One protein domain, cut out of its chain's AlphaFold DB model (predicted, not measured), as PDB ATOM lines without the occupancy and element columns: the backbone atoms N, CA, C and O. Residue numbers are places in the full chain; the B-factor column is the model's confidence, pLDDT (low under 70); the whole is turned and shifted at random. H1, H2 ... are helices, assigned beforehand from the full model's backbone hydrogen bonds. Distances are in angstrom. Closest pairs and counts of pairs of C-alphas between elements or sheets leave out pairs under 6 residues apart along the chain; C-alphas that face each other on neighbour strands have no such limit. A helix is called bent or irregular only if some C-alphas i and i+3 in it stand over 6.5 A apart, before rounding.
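What this domain is: This is residues 4 to 158 of the 188 residues of an uncharacterized protein of Alphaproteobacteria bacterium MarineAlpha11_Bin1 (UniProt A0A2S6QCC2). A long, loose rod of helices: one very long bent helix, H1, runs most of its length, and its arm H1b forms an up-and-down bundle with H2, H3 and H5, each running against the one before it in the chain. H2 and H3 pack on the later part of H1b, while H5 packs on its earlier part, overlaps only the start of H3 and reaches back to H1a, whose residues 4 to 12 stick out free. The printed part has 155 residues, with five named helices, H1 to H5 in order, no named strand, and the class all helix. The radius of gyration of the C-alphas is 20.3 A, and the spans are 74 by 25 by 22 A.

How they stand to each other: H1, residues 4 to 53, is bent: C-alphas 23 and 26 are 6.6 A apart. By its hydrogen bonds it was assigned as one helix, with arms H1a, residues 4 to 23, and H1b, residues 26 to 53, at a steep tilt of 50 degrees. H1b, with residues 43 to 51 alone, touches H2, residues 56 to 74, as a helical hairpin at a shallow tilt of 11 degrees; the closest C-alphas, of Ala 50 and Ala 59, are 5.1 A apart. H3, residues 95 to 118, is the hub, touching four other helices. It makes a helical hairpin with H2, a shallow tilt of 2 degrees, opposite ways, closest at the C-alphas of Ile 66 and Ser 106, 6.8 A. H3 touches H1b the same way at a shallow tilt of 11 degrees, closest at the C-alphas of Ala 50 and Ile 110, 6.6 A. H5, residues 132 to 156, touches residues 28 to 39 of H1b at a tilt of 36 degrees, only just steep, opposite ways; the closest C-alphas, of Trp 35 and Leu 137, are 5.5 A apart. H5 touches H3 at residues 95 to 100 alone, closest at the C-alphas of Pro 96 and Thr 138, 5.8 A. It touches H1a closest at the C-alphas of Leu 17 and Ile 155, 7.0 A. H4, residues 122 to 125, touches H3, closest at the C-alphas of Glu 111 and Ile 125, 6.3 A. H2 and H5 are apart. Every O i to N i+4 pair is within hydrogen-bond range in H1a, H2, H3 and H5, and 23 of 24 are in H1b; H4 is too short for one.

Where its parts are: H1a, 28.4 A long, begins at C-alpha 4, (11.620, -67.336, -6.603). H1b is 40.4 A, H2 26.5 A, H3 33.5 A, H4 5.1 A. H5, 35.9 A, ends at C-alpha 156, (17.921, -49.201, -13.030).

The domain as a whole: The C-alphas farthest apart, of Thr 4 and Gly 119, are 74.6 A apart. The printed part has no cut, and the link from H2 to H3, residues 75 to 94, is long. Mean pLDDT of the printed part is 82.0; residues 4 to 23, 77, 79 to 90 and 155 to 158 are under 70.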
ATOM      1  N   THR A   4      12.802 -67.504  -5.754       44.69
ATOM      2  CA  THR A   4      11.620 -67.336  -6.603       44.69
ATOM      3  C   THR A   4      11.128 -65.888  -6.639       44.69
ATOM      4  O   THR A   4      10.653 -65.447  -7.683       44.69
ATOM      5  N   ASN A   5      11.273 -65.135  -5.542       38.50
ATOM      6  CA  ASN A   5      10.856 -63.733  -5.467       38.50
ATOM      7  C   ASN A   5      11.831 -62.803  -6.205       38.50
ATOM      8  O   ASN A   5      11.377 -61.947  -6.960       38.50
ATOM      9  N   HIS A   6      13.145 -63.017  -6.082       38.56
ATOM     10  CA  HIS A   6      14.144 -62.266  -6.859       38.56
ATOM     11  C   HIS A   6      14.016 -62.529  -8.363       38.56
ATOM     12  O   HIS A   6      13.961 -61.590  -9.148       38.56
ATOM     13  N   THR A   7      13.821 -63.789  -8.766       47.16
ATOM     14  CA  THR A   7      13.669 -64.153 -10.187       47.16
ATOM     15  C   THR A   7      12.409 -63.538 -10.826       47.16
ATOM     16  O   THR A   7      12.406 -63.199 -12.009       47.16
ATOM     17  N   LEU A   8      11.321 -63.377 -10.060       44.75
ATOM     18  CA  LEU A   8      10.080 -62.733 -10.516       44.75
ATOM     19  C   LEU A   8      10.213 -61.206 -10.615       44.75
ATOM     20  O   LEU A   8       9.715 -60.619 -11.577       44.75
ATOM     21  N   VAL A   9      10.899 -60.568  -9.661       47.38
ATOM     22  CA  VAL A   9      11.191 -59.124  -9.695       47.38
ATOM     23  C   VAL A   9      12.115 -58.796 -10.873       47.38
ATOM     24  O   VAL A   9      11.793 -57.899 -11.650       47.38
ATOM     25  N   ASP A  10      13.158 -59.599 -11.097       51.84
ATOM     26  CA  ASP A  10      14.088 -59.462 -12.226       51.84
ATOM     27  C   ASP A  10      13.395 -59.650 -13.589       51.84
ATOM     28  O   ASP A  10      13.676 -58.929 -14.550       51.84
ATOM     29  N   ALA A  11      12.433 -60.576 -13.692       54.41
ATOM     30  CA  ALA A  11      11.664 -60.801 -14.919       54.41
ATOM     31  C   ALA A  11      10.670 -59.662 -15.220       54.41
ATOM     32  O   ALA A  11      10.530 -59.243 -16.375       54.41
ATOM     33  N   HIS A  12       9.997 -59.123 -14.198       55.44
ATOM     34  CA  HIS A  12       9.127 -57.950 -14.346       55.44
ATOM     35  C   HIS A  12       9.924 -56.683 -14.681       55.44
ATOM     36  O   HIS A  12       9.487 -55.880 -15.509       55.44
ATOM     37  N   TYR A  13      11.115 -56.551 -14.107       56.69
ATOM     38  CA  TYR A  13      12.071 -55.482 -14.365       56.69
ATOM     39  C   TYR A  13      12.621 -55.511 -15.794       56.69
ATOM     40  O   TYR A  13      12.498 -54.526 -16.527       56.69
ATOM     41  N   ALA A  14      13.133 -56.661 -16.245       58.09
ATOM     42  CA  ALA A  14      13.592 -56.845 -17.618       58.09
ATOM     43  C   ALA A  14      12.453 -56.586 -18.617       58.09
ATOM     44  O   ALA A  14      12.649 -55.920 -19.633       58.09
ATOM     45  N   SER A  15      11.227 -57.017 -18.303       61.69
ATOM     46  CA  SER A  15      10.053 -56.733 -19.130       61.69
ATOM     47  C   SER A  15       9.683 -55.243 -19.167       61.69
ATOM     48  O   SER A  15       9.227 -54.767 -20.210       61.69
ATOM     49  N   ALA A  16       9.841 -54.497 -18.070       59.53
ATOM     50  CA  ALA A  16       9.569 -53.061 -18.015       59.53
ATOM     51  C   ALA A  16      10.618 -52.260 -18.799       59.53
ATOM     52  O   ALA A  16      10.251 -51.415 -19.615       59.53
ATOM     53  N   LEU A  17      11.901 -52.597 -18.639       62.16
ATOM     54  CA  LEU A  17      13.009 -52.026 -19.402       62.16
ATOM     55  C   LEU A  17      12.830 -52.279 -20.909       62.16
ATOM     56  O   LEU A  17      12.874 -51.348 -21.713       62.16
ATOM     57  N   VAL A  18      12.526 -53.524 -21.294       67.31
ATOM     58  CA  VAL A  18      12.261 -53.900 -22.692       67.31
ATOM     59  C   VAL A  18      11.042 -53.168 -23.248       67.31
ATOM     60  O   VAL A  18      11.074 -52.703 -24.389       67.31
ATOM     61  N   SER A  19       9.978 -53.012 -22.458       66.06
ATOM     62  CA  SER A  19       8.762 -52.294 -22.857       66.06
ATOM     63  C   SER A  19       9.008 -50.795 -23.039       66.06
ATOM     64  O   SER A  19       8.608 -50.233 -24.059       66.06
ATOM     65  N   THR A  20       9.704 -50.144 -22.105       65.50
ATOM     66  CA  THR A  20      10.050 -48.718 -22.187       65.50
ATOM     67  C   THR A  20      10.977 -48.451 -23.366       65.50
ATOM     68  O   THR A  20      10.672 -47.597 -24.199       65.50
ATOM     69  N   ILE A  21      12.035 -49.250 -23.531       67.19
ATOM     70  CA  ILE A  21      12.935 -49.131 -24.681       67.19
ATOM     71  C   ILE A  21      12.181 -49.385 -25.997       67.19
ATOM     72  O   ILE A  21      12.350 -48.635 -26.958       67.19
ATOM     73  N   SER A  22      11.292 -50.380 -26.051       68.81
ATOM     74  CA  SER A  22      10.478 -50.655 -27.246       68.81
ATOM     75  C   SER A  22       9.511 -49.515 -27.580       68.81
ATOM     76  O   SER A  22       9.337 -49.190 -28.753       68.81
ATOM     77  N   LYS A  23       8.916 -48.863 -26.573       68.50
ATOM     78  CA  LYS A  23       8.032 -47.696 -26.755       68.50
ATOM     79  C   LYS A  23       8.793 -46.461 -27.227       68.50
ATOM     80  O   LYS A  23       8.283 -45.702 -28.052       68.50
ATOM     81  N   LEU A  24      10.004 -46.251 -26.716       71.25
ATOM     82  CA  LEU A  24      10.847 -45.118 -27.091       71.25
ATOM     83  C   LEU A  24      11.523 -45.334 -28.451       71.25
ATOM     84  O   LEU A  24      11.787 -44.362 -29.153       71.25
ATOM     85  N   ARG A  25      11.698 -46.587 -28.891       73.12
ATOM     86  CA  ARG A  25      12.349 -46.949 -30.160       73.12
ATOM     87  C   ARG A  25      11.765 -46.252 -31.383       73.12
ATOM     88  O   ARG A  25      12.537 -45.732 -32.177       73.12
ATOM     89  N   SER A  26      10.439 -46.237 -31.562       72.44
ATOM     90  CA  SER A  26       9.837 -45.572 -32.738       72.44
ATOM     91  C   SER A  26      10.211 -44.093 -32.766       72.44
ATOM     92  O   SER A  26      10.701 -43.599 -33.775       72.44
ATOM     93  N   LYS A  27      10.093 -43.423 -31.614       76.56
ATOM     94  CA  LYS A  27      10.402 -41.996 -31.459       76.56
ATOM     95  C   LYS A  27      11.886 -41.702 -31.666       76.56
ATOM     96  O   LYS A  27      12.232 -40.716 -32.308       76.56
ATOM     97  N   ILE A  28      12.762 -42.557 -31.140       81.56
ATOM     98  CA  ILE A  28      14.208 -42.437 -31.339       81.56
ATOM     99  C   ILE A  28      14.542 -42.645 -32.815       81.56
ATOM    100  O   ILE A  28      15.239 -41.821 -33.388       81.56
ATOM    101  N   ASN A  29      13.985 -43.670 -33.463       83.12
ATOM    102  CA  ASN A  29      14.217 -43.960 -34.881       83.12
ATOM    103  C   ASN A  29      13.726 -42.844 -35.809       83.12
ATOM    104  O   ASN A  29      14.376 -42.549 -36.811       83.12
ATOM    105  N   GLU A  30      12.591 -42.222 -35.483       86.81
ATOM    106  CA  GLU A  30      12.031 -41.082 -36.218       86.81
ATOM    107  C   GLU A  30      12.957 -39.858 -36.204       86.81
ATOM    108  O   GLU A  30      12.867 -39.020 -37.096       86.81
ATOM    109  N   ILE A  31      13.870 -39.771 -35.233       88.12
ATOM    110  CA  ILE A  31      14.814 -38.659 -35.063       88.12
ATOM    111  C   ILE A  31      16.224 -39.054 -35.515       88.12
ATOM    112  O   ILE A  31      16.887 -38.293 -36.221       88.12
ATOM    113  N   GLU A  32      16.664 -40.257 -35.149       90.31
ATOM    114  CA  GLU A  32      17.968 -40.815 -35.497       90.31
ATOM    115  C   GLU A  32      18.123 -40.915 -37.012       90.31
ATOM    116  O   GLU A  32      19.156 -40.523 -37.539       90.31
ATOM    117  N   ARG A  33      17.096 -41.374 -37.741       91.50
ATOM    118  CA  ARG A  33      17.191 -41.539 -39.198       91.50
ATOM    119  C   ARG A  33      17.394 -40.206 -39.935       91.50
ATOM    120  O   ARG A  33      18.343 -40.128 -40.714       91.50
ATOM    121  N   PRO A  34      16.582 -39.150 -39.722       94.38
ATOM    122  CA  PRO A  34      16.861 -37.840 -40.309       94.38
ATOM    123  C   PRO A  34      18.243 -37.296 -39.943       94.38
ATOM    124  O   PRO A  34      18.921 -36.737 -40.801       94.38
ATOM    125  N   TRP A  35      18.679 -37.479 -38.693       95.31
ATOM    126  CA  TRP A  35      20.001 -37.036 -38.261       95.31
ATOM    127  C   TRP A  35      21.131 -37.807 -38.964       95.31
ATOM    128  O   TRP A  35      22.024 -37.170 -39.516       95.31
ATOM    129  N   LYS A  36      21.053 -39.145 -39.045       94.31
ATOM    130  CA  LYS A  36      21.995 -39.993 -39.799       94.31
ATOM    131  C   LYS A  36      22.083 -39.552 -41.260       94.31
ATOM    132  O   LYS A  36      23.176 -39.328 -41.767       94.31
ATOM    133  N   ASN A  37      20.940 -39.354 -41.916       94.88
ATOM    134  CA  ASN A  37      20.903 -38.893 -43.306       94.88
ATOM    135  C   ASN A  37      21.566 -37.517 -43.470       94.88
ATOM    136  O   ASN A  37      22.267 -37.283 -44.448       94.88
ATOM    137  N   CYS A  38      21.371 -36.612 -42.507       96.56
ATOM    138  CA  CYS A  38      22.012 -35.300 -42.516       96.56
ATOM    139  C   CYS A  38      23.534 -35.394 -42.322       96.56
ATOM    140  O   CYS A  38      24.270 -34.680 -42.996       96.56
ATOM    141  N   VAL A  39      24.012 -36.291 -41.452       96.50
ATOM    142  CA  VAL A  39      25.444 -36.573 -41.261       96.50
ATOM    143  C   VAL A  39      26.074 -37.136 -42.536       96.50
ATOM    144  O   VAL A  39      27.095 -36.623 -42.987       96.50
ATOM    145  N   LEU A  40      25.448 -38.145 -43.146       95.69
ATOM    146  CA  LEU A  40      25.938 -38.751 -44.387       95.69
ATOM    147  C   LEU A  40      25.998 -37.724 -45.524       95.69
ATOM    148  O   LEU A  40      27.048 -37.571 -46.146       95.69
ATOM    149  N   GLY A  41      24.930 -36.941 -45.704       96.12
ATOM    150  CA  GLY A  41      24.902 -35.855 -46.683       96.12
ATOM    151  C   GLY A  41      25.934 -34.757 -46.398       96.12
ATOM    152  O   GLY A  41      26.500 -34.190 -47.326       96.12
ATOM    153  N   ALA A  42      26.246 -34.473 -45.127       96.69
ATOM    154  CA  ALA A  42      27.313 -33.535 -44.781       96.69
ATOM    155  C   ALA A  42      28.693 -34.065 -45.194       96.69
ATOM    156  O   ALA A  42      29.498 -33.303 -45.724       96.69
ATOM    157  N   PHE A  43      28.969 -35.359 -44.996       96.75
ATOM    158  CA  PHE A  43      30.217 -35.957 -45.469       96.75
ATOM    159  C   PHE A  43      30.316 -35.962 -46.997       96.75
ATOM    160  O   PHE A  43      31.370 -35.625 -47.526       96.75
ATOM    161  N   GLU A  44      29.238 -36.316 -47.704       95.81
ATOM    162  CA  GLU A  44      29.181 -36.251 -49.174       95.81
ATOM    163  C   GLU A  44      29.475 -34.833 -49.673       95.81
ATOM    164  O   GLU A  44      30.370 -34.634 -50.491       95.81
ATOM    165  N   TYR A  45      28.818 -33.831 -49.089       96.31
ATOM    166  CA  TYR A  45      29.021 -32.435 -49.459       96.31
ATOM    167  C   TYR A  45      30.457 -31.944 -49.205       96.31
ATOM    168  O   TYR A  45      31.017 -31.187 -50.005       96.31
ATOM    169  N   LEU A  46      31.089 -32.383 -48.108       96.56
ATOM    170  CA  LEU A  46      32.497 -32.088 -47.827       96.56
ATOM    171  C   LEU A  46      33.430 -32.701 -48.883       96.56
ATOM    172  O   LEU A  46      34.382 -32.044 -49.304       96.56
ATOM    173  N   GLU A  47      33.171 -33.936 -49.317       95.56
ATOM    174  CA  GLU A  47      33.961 -34.597 -50.360       95.56
ATOM    175  C   GLU A  47      33.794 -33.932 -51.724       95.56
ATOM    176  O   GLU A  47      34.792 -33.700 -52.405       95.56
ATOM    177  N   GLU A  48      32.561 -33.602 -52.112       95.38
ATOM    178  CA  GLU A  48      32.264 -32.859 -53.341       95.38
ATOM    179  C   GLU A  48      33.003 -31.520 -53.346       95.38
ATOM    180  O   GLU A  48      33.802 -31.252 -54.244       95.38
ATOM    181  N   THR A  49      32.862 -30.741 -52.270       94.25
ATOM    182  CA  THR A  49      33.557 -29.456 -52.122       94.25
ATOM    183  C   THR A  49      35.077 -29.622 -52.208       94.25
ATOM    184  O   THR A  49      35.759 -28.826 -52.854       94.25
ATOM    185  N   ALA A  50      35.636 -30.654 -51.572       93.94
ATOM    186  CA  ALA A  50      37.070 -30.916 -51.617       93.94
ATOM    187  C   ALA A  50      37.556 -31.282 -53.027       93.94
ATOM    188  O   ALA A  50      38.625 -30.830 -53.429       93.94
ATOM    189  N   ASN A  51      36.794 -32.081 -53.773       94.19
ATOM    190  CA  ASN A  51      37.155 -32.478 -55.135       94.19
ATOM    191  C   ASN A  51      37.060 -31.312 -56.123       94.19
ATOM    192  O   ASN A  51      37.916 -31.195 -57.001       94.19
ATOM    193  N   ASP A  52      36.057 -30.451 -55.960       92.12
ATOM    194  CA  ASP A  52      35.805 -29.340 -56.876       92.12
ATOM    195  C   ASP A  52      36.749 -28.160 -56.630       92.12
ATOM    196  O   ASP A  52      37.208 -27.510 -57.571       92.12
ATOM    197  N   ALA A  53      37.053 -27.873 -55.361       88.19
ATOM    198  CA  ALA A  53      37.741 -26.645 -54.976       88.19
ATOM    199  C   ALA A  53      39.225 -26.839 -54.608       88.19
ATOM    200  O   ALA A  53      39.973 -25.858 -54.509       88.19
ATOM    201  N   LEU A  54      39.688 -28.078 -54.404       89.94
ATOM    202  CA  LEU A  54      41.083 -28.367 -54.066       89.94
ATOM    203  C   LEU A  54      41.803 -29.093 -55.206       89.94
ATOM    204  O   LEU A  54      41.276 -29.987 -55.856       89.94
ATOM    205  N   GLY A  55      43.085 -28.769 -55.396       87.94
ATOM    206  CA  GLY A  55      43.955 -29.559 -56.270       87.94
ATOM    207  C   GLY A  55      44.070 -31.021 -55.805       87.94
ATOM    208  O   GLY A  55      43.988 -31.315 -54.609       87.94
ATOM    209  N   ALA A  56      44.343 -31.934 -56.745       89.06
ATOM    210  CA  ALA A  56      44.250 -33.389 -56.553       89.06
ATOM    211  C   ALA A  56      44.957 -33.947 -55.300       89.06
ATOM    212  O   ALA A  56      44.454 -34.874 -54.670       89.06
ATOM    213  N   GLN A  57      46.121 -33.408 -54.918       90.12
ATOM    214  CA  GLN A  57      46.836 -33.867 -53.720       90.12
ATOM    215  C   GLN A  57      46.097 -33.506 -52.423       90.12
ATOM    216  O   GLN A  57      45.988 -34.341 -51.526       90.12
ATOM    217  N   ASN A  58      45.584 -32.280 -52.326       91.50
ATOM    218  CA  ASN A  58      44.878 -31.799 -51.140       91.50
ATOM    219  C   ASN A  58      43.500 -32.461 -51.022       91.50
ATOM    220  O   ASN A  58      43.125 -32.875 -49.928       91.50
ATOM    221  N   ALA A  59      42.802 -32.645 -52.148       93.56
ATOM    222  CA  ALA A  59      41.533 -33.370 -52.197       93.56
ATOM    223  C   ALA A  59      41.673 -34.801 -51.643       93.56
ATOM    224  O   ALA A  59      40.881 -35.219 -50.804       93.56
ATOM    225  N   ARG A  60      42.739 -35.530 -52.014       92.25
ATOM    226  CA  ARG A  60      43.015 -36.880 -51.479       92.25
ATOM    227  C   ARG A  60      43.230 -36.896 -49.965       92.25
ATOM    228  O   ARG A  60      42.737 -37.799 -49.299       92.25
ATOM    229  N   ALA A  61      43.965 -35.922 -49.426       91.06
ATOM    230  CA  ALA A  61      44.215 -35.840 -47.986       91.06
ATOM    231  C   ALA A  61      42.927 -35.558 -47.197       91.06
ATOM    232  O   ALA A  61      42.691 -36.177 -46.162       91.06
ATOM    233  N   VAL A  62      42.078 -34.659 -47.708       94.44
ATOM    234  CA  VAL A  62      40.761 -34.377 -47.121       94.44
ATOM    235  C   VAL A  62      39.853 -35.598 -47.202       94.44
ATOM    236  O   VAL A  62      39.225 -35.943 -46.206       94.44
ATOM    237  N   LYS A  63      39.827 -36.288 -48.345       95.00
ATOM    238  CA  LYS A  63      39.017 -37.495 -48.519       95.00
ATOM    239  C   LYS A  63      39.373 -38.572 -47.494       95.00
ATOM    240  O   LYS A  63      38.482 -39.066 -46.818       95.00
ATOM    241  N   LEU A  64      40.664 -38.853 -47.300       94.62
ATOM    242  CA  LEU A  64      41.111 -39.792 -46.267       94.62
ATOM    243  C   LEU A  64      40.652 -39.361 -44.864       94.62
ATOM    244  O   LEU A  64      40.226 -40.188 -44.065       94.62
ATOM    245  N   HIS A  65      40.722 -38.062 -44.554       93.44
ATOM    246  CA  HIS A  65      40.251 -37.550 -43.268       93.44
ATOM    247  C   HIS A  65      38.743 -37.772 -43.071       93.44
ATOM    248  O   HIS A  65      38.336 -38.181 -41.983       93.44
ATOM    249  N   ILE A  66      37.939 -37.532 -44.111       94.94
ATOM    250  CA  ILE A  66      36.486 -37.748 -44.105       94.94
ATOM    251  C   ILE A  66      36.156 -39.238 -43.974       94.94
ATOM    252  O   ILE A  66      35.316 -39.590 -43.151       94.94
ATOM    253  N   GLU A  67      36.844 -40.110 -44.715       94.06
ATOM    254  CA  GLU A  67      36.697 -41.570 -44.619       94.06
ATOM    255  C   GLU A  67      36.940 -42.054 -43.183       94.06
ATOM    256  O   GLU A  67      36.099 -42.750 -42.625       94.06
ATOM    257  N   MET A  68      37.999 -41.579 -42.516       92.31
ATOM    258  CA  MET A  68      38.242 -41.912 -41.106       92.31
ATOM    259  C   MET A  68      37.110 -41.455 -40.171       92.31
ATOM    260  O   MET A  68      36.840 -42.121 -39.172       92.31
ATOM    261  N   GLN A  69      36.459 -40.316 -40.445       92.44
ATOM    262  CA  GLN A  69      35.309 -39.877 -39.641       92.44
ATOM    263  C   GLN A  69      34.055 -40.708 -39.936       92.44
ATOM    264  O   GLN A  69      33.298 -40.992 -39.008       92.44
ATOM    265  N   ARG A  70      33.844 -41.118 -41.194       92.31
ATOM    266  CA  ARG A  70      32.757 -42.030 -41.577       92.31
ATOM    267  C   ARG A  70      32.913 -43.391 -40.915       92.31
ATOM    268  O   ARG A  70      31.955 -43.850 -40.312       92.31
ATOM    269  N   ASP A  71      34.116 -43.963 -40.925       88.69
ATOM    270  CA  ASP A  71      34.386 -45.232 -40.242       88.69
ATOM    271  C   ASP A  71      34.009 -45.131 -38.756       88.69
ATOM    272  O   ASP A  71      33.274 -45.962 -38.233       88.69
ATOM    273  N   LEU A  72      34.444 -44.066 -38.069       85.31
ATOM    274  CA  LEU A  72      34.087 -43.840 -36.662       85.31
ATOM    275  C   LEU A  72      32.576 -43.707 -36.445       85.31
ATOM    276  O   LEU A  72      32.069 -44.201 -35.441       85.31
ATOM    277  N   PHE A  73      31.873 -43.045 -37.364       90.31
ATOM    278  CA  PHE A  73      30.420 -42.921 -37.331       90.31
ATOM    279  C   PHE A  73      29.724 -44.272 -37.543       90.31
ATOM    280  O   PHE A  73      28.785 -44.583 -36.816       90.31
ATOM    281  N   ASP A  74      30.205 -45.101 -38.467       86.06
ATOM    282  CA  ASP A  74      29.649 -46.430 -38.744       86.06
ATOM    283  C   ASP A  74      29.845 -47.403 -37.568       86.06
ATOM    284  O   ASP A  74      29.022 -48.290 -37.353       86.06
ATOM    285  N   PHE A  75      30.895 -47.210 -36.762       78.94
ATOM    286  CA  PHE A  75      31.123 -47.967 -35.527       78.94
ATOM    287  C   PHE A  75      30.347 -47.439 -34.309       78.94
ATOM    288  O   PHE A  75      30.462 -48.012 -33.221       78.94
ATOM    289  N   MET A  76      29.562 -46.363 -34.437       77.62
ATOM    290  CA  MET A  76      28.782 -45.851 -33.311       77.62
ATOM    291  C   MET A  76      27.654 -46.810 -32.904       77.62
ATOM    292  O   MET A  76      26.941 -47.333 -33.762       77.62
ATOM    293  N   PRO A  77      27.397 -46.976 -31.593       69.19
ATOM    294  CA  PRO A  77      26.303 -47.803 -31.102       69.19
ATOM    295  C   PRO A  77      24.961 -47.080 -31.288       69.19
ATOM    296  O   PRO A  77      24.438 -46.435 -30.379       69.19
ATOM    297  N   PHE A  78      24.396 -47.155 -32.491       76.69
ATOM    298  CA  PHE A  78      23.104 -46.544 -32.782       76.69
ATOM    299  C   PHE A  78      21.969 -47.261 -32.066       76.69
ATOM    300  O   PHE A  78      21.856 -48.487 -32.100       76.69
ATOM    301  N   PHE A  79      21.060 -46.491 -31.473       68.69
ATOM    302  CA  PHE A  79      20.006 -47.041 -30.626       68.69
ATOM    303  C   PHE A  79      19.038 -47.951 -31.394       68.69
ATOM    304  O   PHE A  79      18.477 -48.898 -30.838       68.69
ATOM    305  N   SER A  80      18.880 -47.710 -32.698       66.19
ATOM    306  CA  SER A  80      18.124 -48.587 -33.596       66.19
ATOM    307  C   SER A  80      18.720 -49.996 -33.756       66.19
ATOM    308  O   SER A  80      17.986 -50.924 -34.105       66.19
ATOM    309  N   GLU A  81      20.015 -50.177 -33.480       66.94
ATOM    310  CA  GLU A  81      20.792 -51.387 -33.782       66.94
ATOM    311  C   GLU A  81      21.151 -52.216 -32.532       66.94
ATOM    312  O   GLU A  81      21.271 -53.439 -32.637       66.94
ATOM    313  N   ILE A  82      21.189 -51.591 -31.346       61.03
ATOM    314  CA  ILE A  82      21.535 -52.197 -30.037       61.03
ATOM    315  C   ILE A  82      20.702 -53.457 -29.696       61.03
ATOM    316  O   ILE A  82      21.149 -54.338 -28.972       61.03
ATOM    317  N   TYR A  83      19.494 -53.621 -30.246       51.31
ATOM    318  CA  TYR A  83      18.621 -54.754 -29.893       51.31
ATOM    319  C   TYR A  83      18.892 -56.074 -30.620       51.31
ATOM    320  O   TYR A  83      18.232 -57.068 -30.317       51.31
ATOM    321  N   LYS A  84      19.818 -56.119 -31.582       52.06
ATOM    322  CA  LYS A  84      20.165 -57.394 -32.232       52.06
ATOM    323  C   LYS A  84      21.085 -58.267 -31.374       52.06
ATOM    324  O   LYS A  84      21.136 -59.468 -31.618       52.06
ATOM    325  N   THR A  85      21.781 -57.696 -30.390       50.62
ATOM    326  CA  THR A  85      22.881 -58.376 -29.688       50.62
ATOM    327  C   THR A  85      22.595 -58.739 -28.232       50.62
ATOM    328  O   THR A  85      23.433 -59.389 -27.620       50.62
ATOM    329  N   ASN A  86      21.425 -58.402 -27.661       46.62
ATOM    330  CA  ASN A  86      21.123 -58.585 -26.223       46.62
ATOM    331  C   ASN A  86      22.108 -57.875 -25.267       46.62
ATOM    332  O   ASN A  86      21.994 -58.005 -24.049       46.62
ATOM    333  N   GLU A  87      23.045 -57.097 -25.800       51.09
ATOM    334  CA  GLU A  87      23.956 -56.259 -25.043       51.09
ATOM    335  C   GLU A  87      23.256 -54.920 -24.831       51.09
ATOM    336  O   GLU A  87      22.986 -54.188 -25.784       51.09
ATOM    337  N   LEU A  88      22.932 -54.596 -23.578       52.84
ATOM    338  CA  LEU A  88      22.564 -53.236 -23.189       52.84
ATOM    339  C   LEU A  88      23.796 -52.350 -23.403       52.84
ATOM    340  O   LEU A  88      24.568 -52.110 -22.481       52.84
ATOM    341  N   SER A  89      24.022 -51.923 -24.644       55.62
ATOM    342  CA  SER A  89      25.053 -50.940 -24.951       55.62
ATOM    343  C   SER A  89      24.686 -49.642 -24.236       55.62
ATOM    344  O   SER A  89      23.521 -49.230 -24.249       55.62
ATOM    345  N   GLU A  90      25.668 -49.015 -23.591       63.66
ATOM    346  CA  GLU A  90      25.465 -47.749 -22.894       63.66
ATOM    347  C   GLU A  90      24.919 -46.705 -23.875       63.66
ATOM    348  O   GLU A  90      25.473 -46.468 -24.951       63.66
ATOM    349  N   VAL A  91      23.793 -46.084 -23.518       71.06
ATOM    350  CA  VAL A  91      23.296 -44.926 -24.259       71.06
ATOM    351  C   VAL A  91      24.293 -43.798 -24.039       71.06
ATOM    352  O   VAL A  91      24.526 -43.406 -22.898       71.06
ATOM    353  N   CYS A  92      24.847 -43.255 -25.124       75.94
ATOM    354  CA  CYS A  92      25.828 -42.169 -25.093       75.94
ATOM    355  C   CYS A  92      25.227 -40.867 -25.658       75.94
ATOM    356  O   CYS A  92      25.388 -40.583 -26.848       75.94
ATOM    357  N   PRO A  93      24.566 -40.017 -24.841       80.38
ATOM    358  CA  PRO A  93      23.916 -38.793 -25.326       80.38
ATOM    359  C   PRO A  93      24.874 -37.765 -25.947       80.38
ATOM    360  O   PRO A  93      24.439 -36.883 -26.692       80.38
ATOM    361  N   GLY A  94      26.171 -37.858 -25.633       84.69
ATOM    362  CA  GLY A  94      27.213 -36.967 -26.145       84.69
ATOM    363  C   GLY A  94      27.711 -37.307 -27.552       84.69
ATOM    364  O   GLY A  94      28.234 -36.424 -28.232       84.69
ATOM    365  N   GLU A  95      27.521 -38.539 -28.022       86.94
ATOM    366  CA  GLU A  95      28.136 -38.997 -29.273       86.94
ATOM    367  C   GLU A  95      27.642 -38.230 -30.518       86.94
ATOM    368  O   GLU A  95      28.476 -37.823 -31.329       86.94
ATOM    369  N   PRO A  96      26.346 -37.873 -30.659       91.94
ATOM    370  CA  PRO A  96      25.910 -37.051 -31.788       91.94
ATOM    371  C   PRO A  96      26.605 -35.683 -31.851       91.94
ATOM    372  O   PRO A  96      26.865 -35.156 -32.936       91.94
ATOM    373  N   ARG A  97      26.936 -35.094 -30.692       93.38
ATOM    374  CA  ARG A  97      27.674 -33.826 -30.630       93.38
ATOM    375  C   ARG A  97      29.107 -34.005 -31.119       93.38
ATOM    376  O   ARG A  97      29.567 -33.178 -31.901       93.38
ATOM    377  N   ARG A  98      29.772 -35.084 -30.705       91.62
ATOM    378  CA  ARG A  98      31.127 -35.417 -31.154       91.62
ATOM    379  C   ARG A  98      31.192 -35.581 -32.677       91.62
ATOM    380  O   ARG A  98      32.082 -35.015 -33.303       91.62
ATOM    381  N   VAL A  99      30.216 -36.259 -33.283       93.31
ATOM    382  CA  VAL A  99      30.116 -36.403 -34.752       93.31
ATOM    383  C   VAL A  99      29.985 -35.041 -35.435       93.31
ATOM    384  O   VAL A  99      30.702 -34.744 -36.390       93.31
ATOM    385  N   LYS A 100      29.110 -34.163 -34.920       95.06
ATOM    386  CA  LYS A 100      28.978 -32.786 -35.428       95.06
ATOM    387  C   LYS A 100      30.316 -32.040 -35.371       95.06
ATOM    388  O   LYS A 100      30.686 -31.360 -36.324       95.06
ATOM    389  N   GLU A 101      31.042 -32.158 -34.262       94.00
ATOM    390  CA  GLU A 101      32.345 -31.509 -34.075       94.00
ATOM    391  C   GLU A 101      33.405 -32.037 -35.054       94.00
ATOM    392  O   GLU A 101      34.177 -31.245 -35.594       94.00
ATOM    393  N   GLN A 102      33.402 -33.336 -35.364       93.12
ATOM    394  CA  GLN A 102      34.281 -33.938 -36.377       93.12
ATOM    395  C   GLN A 102      33.982 -33.431 -37.798       93.12
ATOM    396  O   GLN A 102      34.906 -33.116 -38.555       93.12
ATOM    397  N   ILE A 103      32.702 -33.279 -38.152       95.75
ATOM    398  CA  ILE A 103      32.281 -32.665 -39.423       95.75
ATOM    399  C   ILE A 103      32.768 -31.214 -39.490       95.75
ATOM    400  O   ILE A 103      33.328 -30.789 -40.501       95.75
ATOM    401  N   TYR A 104      32.622 -30.454 -38.402       95.25
ATOM    402  CA  TYR A 104      33.089 -29.066 -38.346       95.25
ATOM    403  C   TYR A 104      34.609 -28.988 -38.483       95.25
ATOM    404  O   TYR A 104      35.108 -28.127 -39.203       95.25
ATOM    405  N   ALA A 105      35.353 -29.893 -37.846       93.44
ATOM    406  CA  ALA A 105      36.802 -29.971 -37.997       93.44
ATOM    407  C   ALA A 105      37.210 -30.255 -39.453       93.44
ATOM    408  O   ALA A 105      38.109 -29.593 -39.975       93.44
ATOM    409  N   SER A 106      36.499 -31.161 -40.131       95.31
ATOM    410  CA  SER A 106      36.711 -31.464 -41.553       95.31
ATOM    411  C   SER A 106      36.430 -30.249 -42.443       95.31
ATOM    412  O   SER A 106      37.233 -29.922 -43.316       95.31
ATOM    413  N   ALA A 107      35.344 -29.515 -42.178       96.00
ATOM    414  CA  ALA A 107      35.038 -28.265 -42.871       96.00
ATOM    415  C   ALA A 107      36.157 -27.230 -42.674       96.00
ATOM    416  O   ALA A 107      36.678 -26.691 -43.648       96.00
ATOM    417  N   ARG A 108      36.617 -27.017 -41.431       94.69
ATOM    418  CA  ARG A 108      37.720 -26.085 -41.131       94.69
ATOM    419  C   ARG A 108      39.030 -26.475 -41.806       94.69
ATOM    420  O   ARG A 108      39.785 -25.590 -42.206       94.69
ATOM    421  N   LEU A 109      39.304 -27.768 -41.965       94.69
ATOM    422  CA  LEU A 109      40.451 -28.235 -42.742       94.69
ATOM    423  C   LEU A 109      40.338 -27.808 -44.213       94.69
ATOM    424  O   LEU A 109      41.313 -27.294 -44.766       94.69
ATOM    425  N   ILE A 110      39.166 -27.975 -44.832       95.94
ATOM    426  CA  ILE A 110      38.919 -27.545 -46.218       95.94
ATOM    427  C   ILE A 110      39.070 -26.028 -46.345       95.94
ATOM    428  O   ILE A 110      39.826 -25.567 -47.198       95.94
ATOM    429  N   GLU A 111      38.426 -25.252 -45.471       95.12
ATOM    430  CA  GLU A 111      38.542 -23.787 -45.450       95.12
ATOM    431  C   GLU A 111      40.005 -23.337 -45.337       95.12
ATOM    432  O   GLU A 111      40.466 -22.470 -46.083       95.12
ATOM    433  N   TRP A 112      40.769 -23.962 -44.434       94.25
ATOM    434  CA  TRP A 112      42.187 -23.664 -44.255       94.25
ATOM    435  C   TRP A 112      43.002 -23.971 -45.514       94.25
ATOM    436  O   TRP A 112      43.867 -23.176 -45.888       94.25
ATOM    437  N   LEU A 113      42.728 -25.093 -46.190       95.06
ATOM    438  CA  LEU A 113      43.388 -25.455 -47.446       95.06
ATOM    439  C   LEU A 113      43.021 -24.490 -48.577       95.06
ATOM    440  O   LEU A 113      43.915 -24.062 -49.307       95.06
ATOM    441  N   LEU A 114      41.756 -24.090 -48.694       94.00
ATOM    442  CA  LEU A 114      41.313 -23.115 -49.690       94.00
ATOM    443  C   LEU A 114      42.012 -21.771 -49.504       94.00
ATOM    444  O   LEU A 114      42.597 -21.239 -50.448       94.00
ATOM    445  N   PHE A 115      42.047 -21.274 -48.269       93.25
ATOM    446  CA  PHE A 115      42.730 -20.029 -47.947       93.25
ATOM    447  C   PHE A 115      44.243 -20.123 -48.195       93.25
ATOM    448  O   PHE A 115      44.835 -19.287 -48.875       93.25
ATOM    449  N   ARG A 116      44.906 -21.157 -47.658       92.56
ATOM    450  CA  ARG A 116      46.377 -21.248 -47.660       92.56
ATOM    451  C   ARG A 116      46.986 -21.766 -48.954       92.56
ATOM    452  O   ARG A 116      48.143 -21.450 -49.222       92.56
ATOM    453  N   LYS A 117      46.290 -22.642 -49.680       91.06
ATOM    454  CA  LYS A 117      46.839 -23.365 -50.840       91.06
ATOM    455  C   LYS A 117      46.201 -22.940 -52.154       91.06
ATOM    456  O   LYS A 117      46.903 -22.964 -53.159       91.06
ATOM    457  N   CYS A 118      44.933 -22.533 -52.140       87.88
ATOM    458  CA  CYS A 118      44.228 -22.073 -53.339       87.88
ATOM    459  C   CYS A 118      44.138 -20.540 -53.431       87.88
ATOM    460  O   CYS A 118      43.855 -20.021 -54.504       87.88
ATOM    461  N   GLY A 119      44.404 -19.810 -52.339       89.75
ATOM    462  CA  GLY A 119      44.329 -18.345 -52.309       89.75
ATOM    463  C   GLY A 119      42.901 -17.796 -52.399       89.75
ATOM    464  O   GLY A 119      42.722 -16.658 -52.831       89.75
ATOM    465  N   ALA A 120      41.901 -18.600 -52.019       90.62
ATOM    466  CA  ALA A 120      40.497 -18.194 -52.006       90.62
ATOM    467  C   ALA A 120      40.250 -17.067 -50.992       90.62
ATOM    468  O   ALA A 120      40.884 -17.028 -49.929       90.62
ATOM    469  N   GLN A 121      39.325 -16.159 -51.314       91.88
ATOM    470  CA  GLN A 121      39.007 -15.034 -50.434       91.88
ATOM    471  C   GLN A 121      38.102 -15.479 -49.269       91.88
ATOM    472  O   GLN A 121      37.257 -16.361 -49.453       91.88
ATOM    473  N   PRO A 122      38.224 -14.884 -48.068       88.19
ATOM    474  CA  PRO A 122      37.404 -15.258 -46.911       88.19
ATOM    475  C   PRO A 122      35.890 -15.221 -47.170       88.19
ATOM    476  O   PRO A 122      35.167 -16.096 -46.700       88.19
ATOM    477  N   GLU A 123      35.413 -14.257 -47.959       89.88
ATOM    478  CA  GLU A 123      33.991 -14.063 -48.270       89.88
ATOM    479  C   GLU A 123      33.426 -15.156 -49.193       89.88
ATOM    480  O   GLU A 123      32.216 -15.406 -49.207       89.88
ATOM    481  N   GLU A 124      34.291 -15.792 -49.988       86.12
ATOM    482  CA  GLU A 124      33.948 -16.954 -50.813       86.12
ATOM    483  C   GLU A 124      33.845 -18.205 -49.934       86.12
ATOM    484  O   GLU A 124      32.922 -19.001 -50.094       86.12
ATOM    485  N   ILE A 125      34.750 -18.333 -48.959       89.38
ATOM    486  CA  ILE A 125      34.827 -19.470 -48.038       89.38
ATOM    487  C   ILE A 125      33.644 -19.486 -47.058       89.38
ATOM    488  O   ILE A 125      33.061 -20.544 -46.828       89.38
ATOM    489  N   GLU A 126      33.246 -18.331 -46.511       83.44
ATOM    490  CA  GLU A 126      32.171 -18.224 -45.506       83.44
ATOM    491  C   GLU A 126      30.829 -18.801 -45.994       83.44
ATOM    492  O   GLU A 126      30.004 -19.259 -45.203       83.44
ATOM    493  N   LYS A 127      30.613 -18.815 -47.311       83.62
ATOM    494  CA  LYS A 127      29.367 -19.276 -47.934       83.62
ATOM    495  C   LYS A 127      29.350 -20.769 -48.242       83.62
ATOM    496  O   LYS A 127      28.287 -21.282 -48.581       83.62
ATOM    497  N   LEU A 128      30.492 -21.454 -48.149       86.81
ATOM    498  CA  LEU A 128      30.602 -22.853 -48.560       86.81
ATOM    499  C   LEU A 128      29.807 -23.779 -47.650       86.81
ATOM    500  O   LEU A 128      29.220 -24.742 -48.123       86.81
ATOM    501  N   PHE A 129      29.752 -23.494 -46.352       91.25
ATOM    502  CA  PHE A 129      29.258 -24.454 -45.377       91.25
ATOM    503  C   PHE A 129      28.093 -23.900 -44.557       91.25
ATOM    504  O   PHE A 129      28.233 -22.941 -43.802       91.25
ATOM    505  N   ASN A 130      26.930 -24.545 -44.669       91.56
ATOM    506  CA  ASN A 130      25.745 -24.229 -43.876       91.56
ATOM    507  C   ASN A 130      25.291 -25.451 -43.075       91.56
ATOM    508  O   ASN A 130      24.640 -26.354 -43.595       91.56
ATOM    509  N   TRP A 131      25.588 -25.435 -41.778       94.19
ATOM    510  CA  TRP A 131      25.339 -26.564 -40.881       94.19
ATOM    511  C   TRP A 131      24.126 -26.395 -39.964       94.19
ATOM    512  O   TRP A 131      23.983 -27.141 -38.996       94.19
ATOM    513  N   ARG A 132      23.233 -25.433 -40.243       94.94
ATOM    514  CA  ARG A 132      22.076 -25.153 -39.366       94.94
ATOM    515  C   ARG A 132      21.211 -26.385 -39.125       94.94
ATOM    516  O   ARG A 132      20.782 -26.620 -37.998       94.94
ATOM    517  N   GLU A 133      20.955 -27.162 -40.172       95.25
ATOM    518  CA  GLU A 133      20.105 -28.346 -40.067       95.25
ATOM    519  C   GLU A 133      20.785 -29.468 -39.273       95.25
ATOM    520  O   GLU A 133      20.168 -30.036 -38.371       95.25
ATOM    521  N   LEU A 134      22.078 -29.710 -39.518       96.19
ATOM    522  CA  LEU A 134      22.880 -30.659 -38.745       96.19
ATOM    523  C   LEU A 134      22.903 -30.279 -37.260       96.19
ATOM    524  O   LEU A 134      22.693 -31.131 -36.398       96.19
ATOM    525  N   GLU A 135      23.110 -29.001 -36.944       96.50
ATOM    526  CA  GLU A 135      23.098 -28.498 -35.570       96.50
ATOM    527  C   GLU A 135      21.735 -28.685 -34.897       96.50
ATOM    528  O   GLU A 135      21.660 -29.189 -33.769       96.50
ATOM    529  N   ARG A 136      20.653 -28.344 -35.604       96.81
ATOM    530  CA  ARG A 136      19.281 -28.508 -35.121       96.81
ATOM    531  C   ARG A 136      18.969 -29.975 -34.824       96.81
ATOM    532  O   ARG A 136      18.512 -30.284 -33.721       96.81
ATOM    533  N   LEU A 137      19.224 -30.872 -35.778       96.00
ATOM    534  CA  LEU A 137      18.958 -32.306 -35.642       96.00
ATOM    535  C   LEU A 137      19.833 -32.949 -34.564       96.00
ATOM    536  O   LEU A 137      19.319 -33.713 -33.752       96.00
ATOM    537  N   THR A 138      21.114 -32.574 -34.484       95.38
ATOM    538  CA  THR A 138      22.027 -33.043 -33.427       95.38
ATOM    539  C   THR A 138      21.495 -32.666 -32.047       95.38
ATOM    540  O   THR A 138      21.423 -33.509 -31.157       95.38
ATOM    541  N   GLY A 139      21.052 -31.417 -31.863       94.19
ATOM    542  CA  GLY A 139      20.479 -30.969 -30.594       94.19
ATOM    543  C   GLY A 139      19.198 -31.716 -30.208       94.19
ATOM    544  O   GLY A 139      18.990 -32.012 -29.032       94.19
ATOM    545  N   ILE A 140      18.341 -32.037 -31.182       93.38
ATOM    546  CA  ILE A 140      17.133 -32.841 -30.947       93.38
ATOM    547  C   ILE A 140      17.513 -34.266 -30.540       93.38
ATOM    548  O   ILE A 140      17.015 -34.749 -29.523       93.38
ATOM    549  N   TYR A 141      18.407 -34.913 -31.286       91.81
ATOM    550  CA  TYR A 141      18.796 -36.294 -31.027       91.81
ATOM    551  C   TYR A 141      19.520 -36.448 -29.680       91.81
ATOM    552  O   TYR A 141      19.134 -37.305 -28.890       91.81
ATOM    553  N   CYS A 142      20.455 -35.550 -29.340       90.69
ATOM    554  CA  CYS A 142      21.089 -35.513 -28.015       90.69
ATOM    555  C   CYS A 142      20.060 -35.434 -26.877       90.69
ATOM    556  O   CYS A 142      20.182 -36.160 -25.896       90.69
ATOM    557  N   ARG A 143      19.038 -34.567 -26.992       90.06
ATOM    558  CA  ARG A 143      17.997 -34.443 -25.955       90.06
ATOM    559  C   ARG A 143      17.208 -35.734 -25.787       90.06
ATOM    560  O   ARG A 143      16.939 -36.132 -24.663       90.06
ATOM    561  N   VAL A 144      16.863 -36.387 -26.892       87.44
ATOM    562  CA  VAL A 144      16.122 -37.652 -26.868       87.44
ATOM    563  C   VAL A 144      16.958 -38.754 -26.227       87.44
ATOM    564  O   VAL A 144      16.462 -39.436 -25.337       87.44
ATOM    565  N   LEU A 145      18.230 -38.891 -26.615       84.88
ATOM    566  CA  LEU A 145      19.135 -39.856 -25.988       84.88
ATOM    567  C   LEU A 145      19.336 -39.565 -24.499       84.88
ATOM    568  O   LEU A 145      19.391 -40.500 -23.711       84.88
ATOM    569  N   GLN A 146      19.396 -38.292 -24.098       85.75
ATOM    570  CA  GLN A 146      19.486 -37.912 -22.689       85.75
ATOM    571  C   GLN A 146      18.242 -38.339 -21.907       85.75
ATOM    572  O   GLN A 146      18.387 -38.913 -20.835       85.75
ATOM    573  N   THR A 147      17.037 -38.103 -22.438       83.81
ATOM    574  CA  THR A 147      15.791 -38.572 -21.814       83.81
ATOM    575  C   THR A 147      15.784 -40.088 -21.680       83.81
ATOM    576  O   THR A 147      15.499 -40.596 -20.609       83.81
ATOM    577  N   VAL A 148      16.175 -40.817 -22.726       79.00
ATOM    578  CA  VAL A 148      16.232 -42.286 -22.699       79.00
ATOM    579  C   VAL A 148      17.253 -42.787 -21.679       79.00
ATOM    580  O   VAL A 148      16.968 -43.728 -20.948       79.00
ATOM    581  N   ALA A 149      18.429 -42.161 -21.612       78.44
ATOM    582  CA  ALA A 149      19.445 -42.491 -20.622       78.44
ATOM    583  C   ALA A 149      18.937 -42.241 -19.194       78.44
ATOM    584  O   ALA A 149      19.148 -43.083 -18.329       78.44
ATOM    585  N   THR A 150      18.229 -41.129 -18.960       80.50
ATOM    586  CA  THR A 150      17.578 -40.835 -17.677       80.50
ATOM    587  C   THR A 150      16.487 -41.854 -17.351       80.50
ATOM    588  O   THR A 150      16.524 -42.417 -16.267       80.50
ATOM    589  N   ASP A 151      15.582 -42.163 -18.282       76.69
ATOM    590  CA  ASP A 151      14.502 -43.137 -18.075       76.69
ATOM    591  C   ASP A 151      15.066 -44.530 -17.750       76.69
ATOM    592  O   ASP A 151      14.591 -45.210 -16.843       76.69
ATOM    593  N   ILE A 152      16.109 -44.961 -18.471       73.56
ATOM    594  CA  ILE A 152      16.828 -46.206 -18.173       73.56
ATOM    595  C   ILE A 152      17.441 -46.113 -16.778       73.56
ATOM    596  O   ILE A 152      17.253 -47.021 -15.979       73.56
ATOM    597  N   HIS A 153      18.133 -45.023 -16.455       70.94
ATOM    598  CA  HIS A 153      18.762 -44.843 -15.152       70.94
ATOM    599  C   HIS A 153      17.762 -44.847 -13.993       70.94
ATOM    600  O   HIS A 153      18.052 -45.439 -12.966       70.94
ATOM    601  N   GLU A 154      16.589 -44.237 -14.141       73.56
ATOM    602  CA  GLU A 154      15.525 -44.261 -13.131       73.56
ATOM    603  C   GLU A 154      14.960 -45.672 -12.938       73.56
ATOM    604  O   GLU A 154      14.714 -46.090 -11.809       73.56
ATOM    605  N   ILE A 155      14.817 -46.440 -14.025       67.19
ATOM    606  CA  ILE A 155      14.423 -47.853 -13.960       67.19
ATOM    607  C   ILE A 155      15.512 -48.679 -13.262       67.19
ATOM    608  O   ILE A 155      15.189 -49.493 -12.403       67.19
ATOM    609  N   LEU A 156      16.789 -48.464 -13.603       65.31
ATOM    610  CA  LEU A 156      17.921 -49.201 -13.030       65.31
ATOM    611  C   LEU A 156      18.236 -48.778 -11.578       65.31
ATOM    612  O   LEU A 156      18.695 -49.599 -10.795       65.31
ATOM    613  N   GLY A 157      17.991 -47.515 -11.229       55.84
ATOM    614  CA  GLY A 157      18.307 -46.871  -9.950       55.84
ATOM    615  C   GLY A 157      17.167 -46.875  -8.928       55.84
ATOM    616  O   GLY A 157      17.329 -46.312  -7.845       55.84
ATOM    617  N   ALA A 158      16.038 -47.529  -9.230       50.41
ATOM    618  CA  ALA A 158      14.993 -47.829  -8.248       50.41
ATOM    619  C   ALA A 158      15.471 -48.779  -7.126       50.41
ATOM    620  O   ALA A 158      14.799 -48.870  -6.103       50.41
TER     621      ALA A 158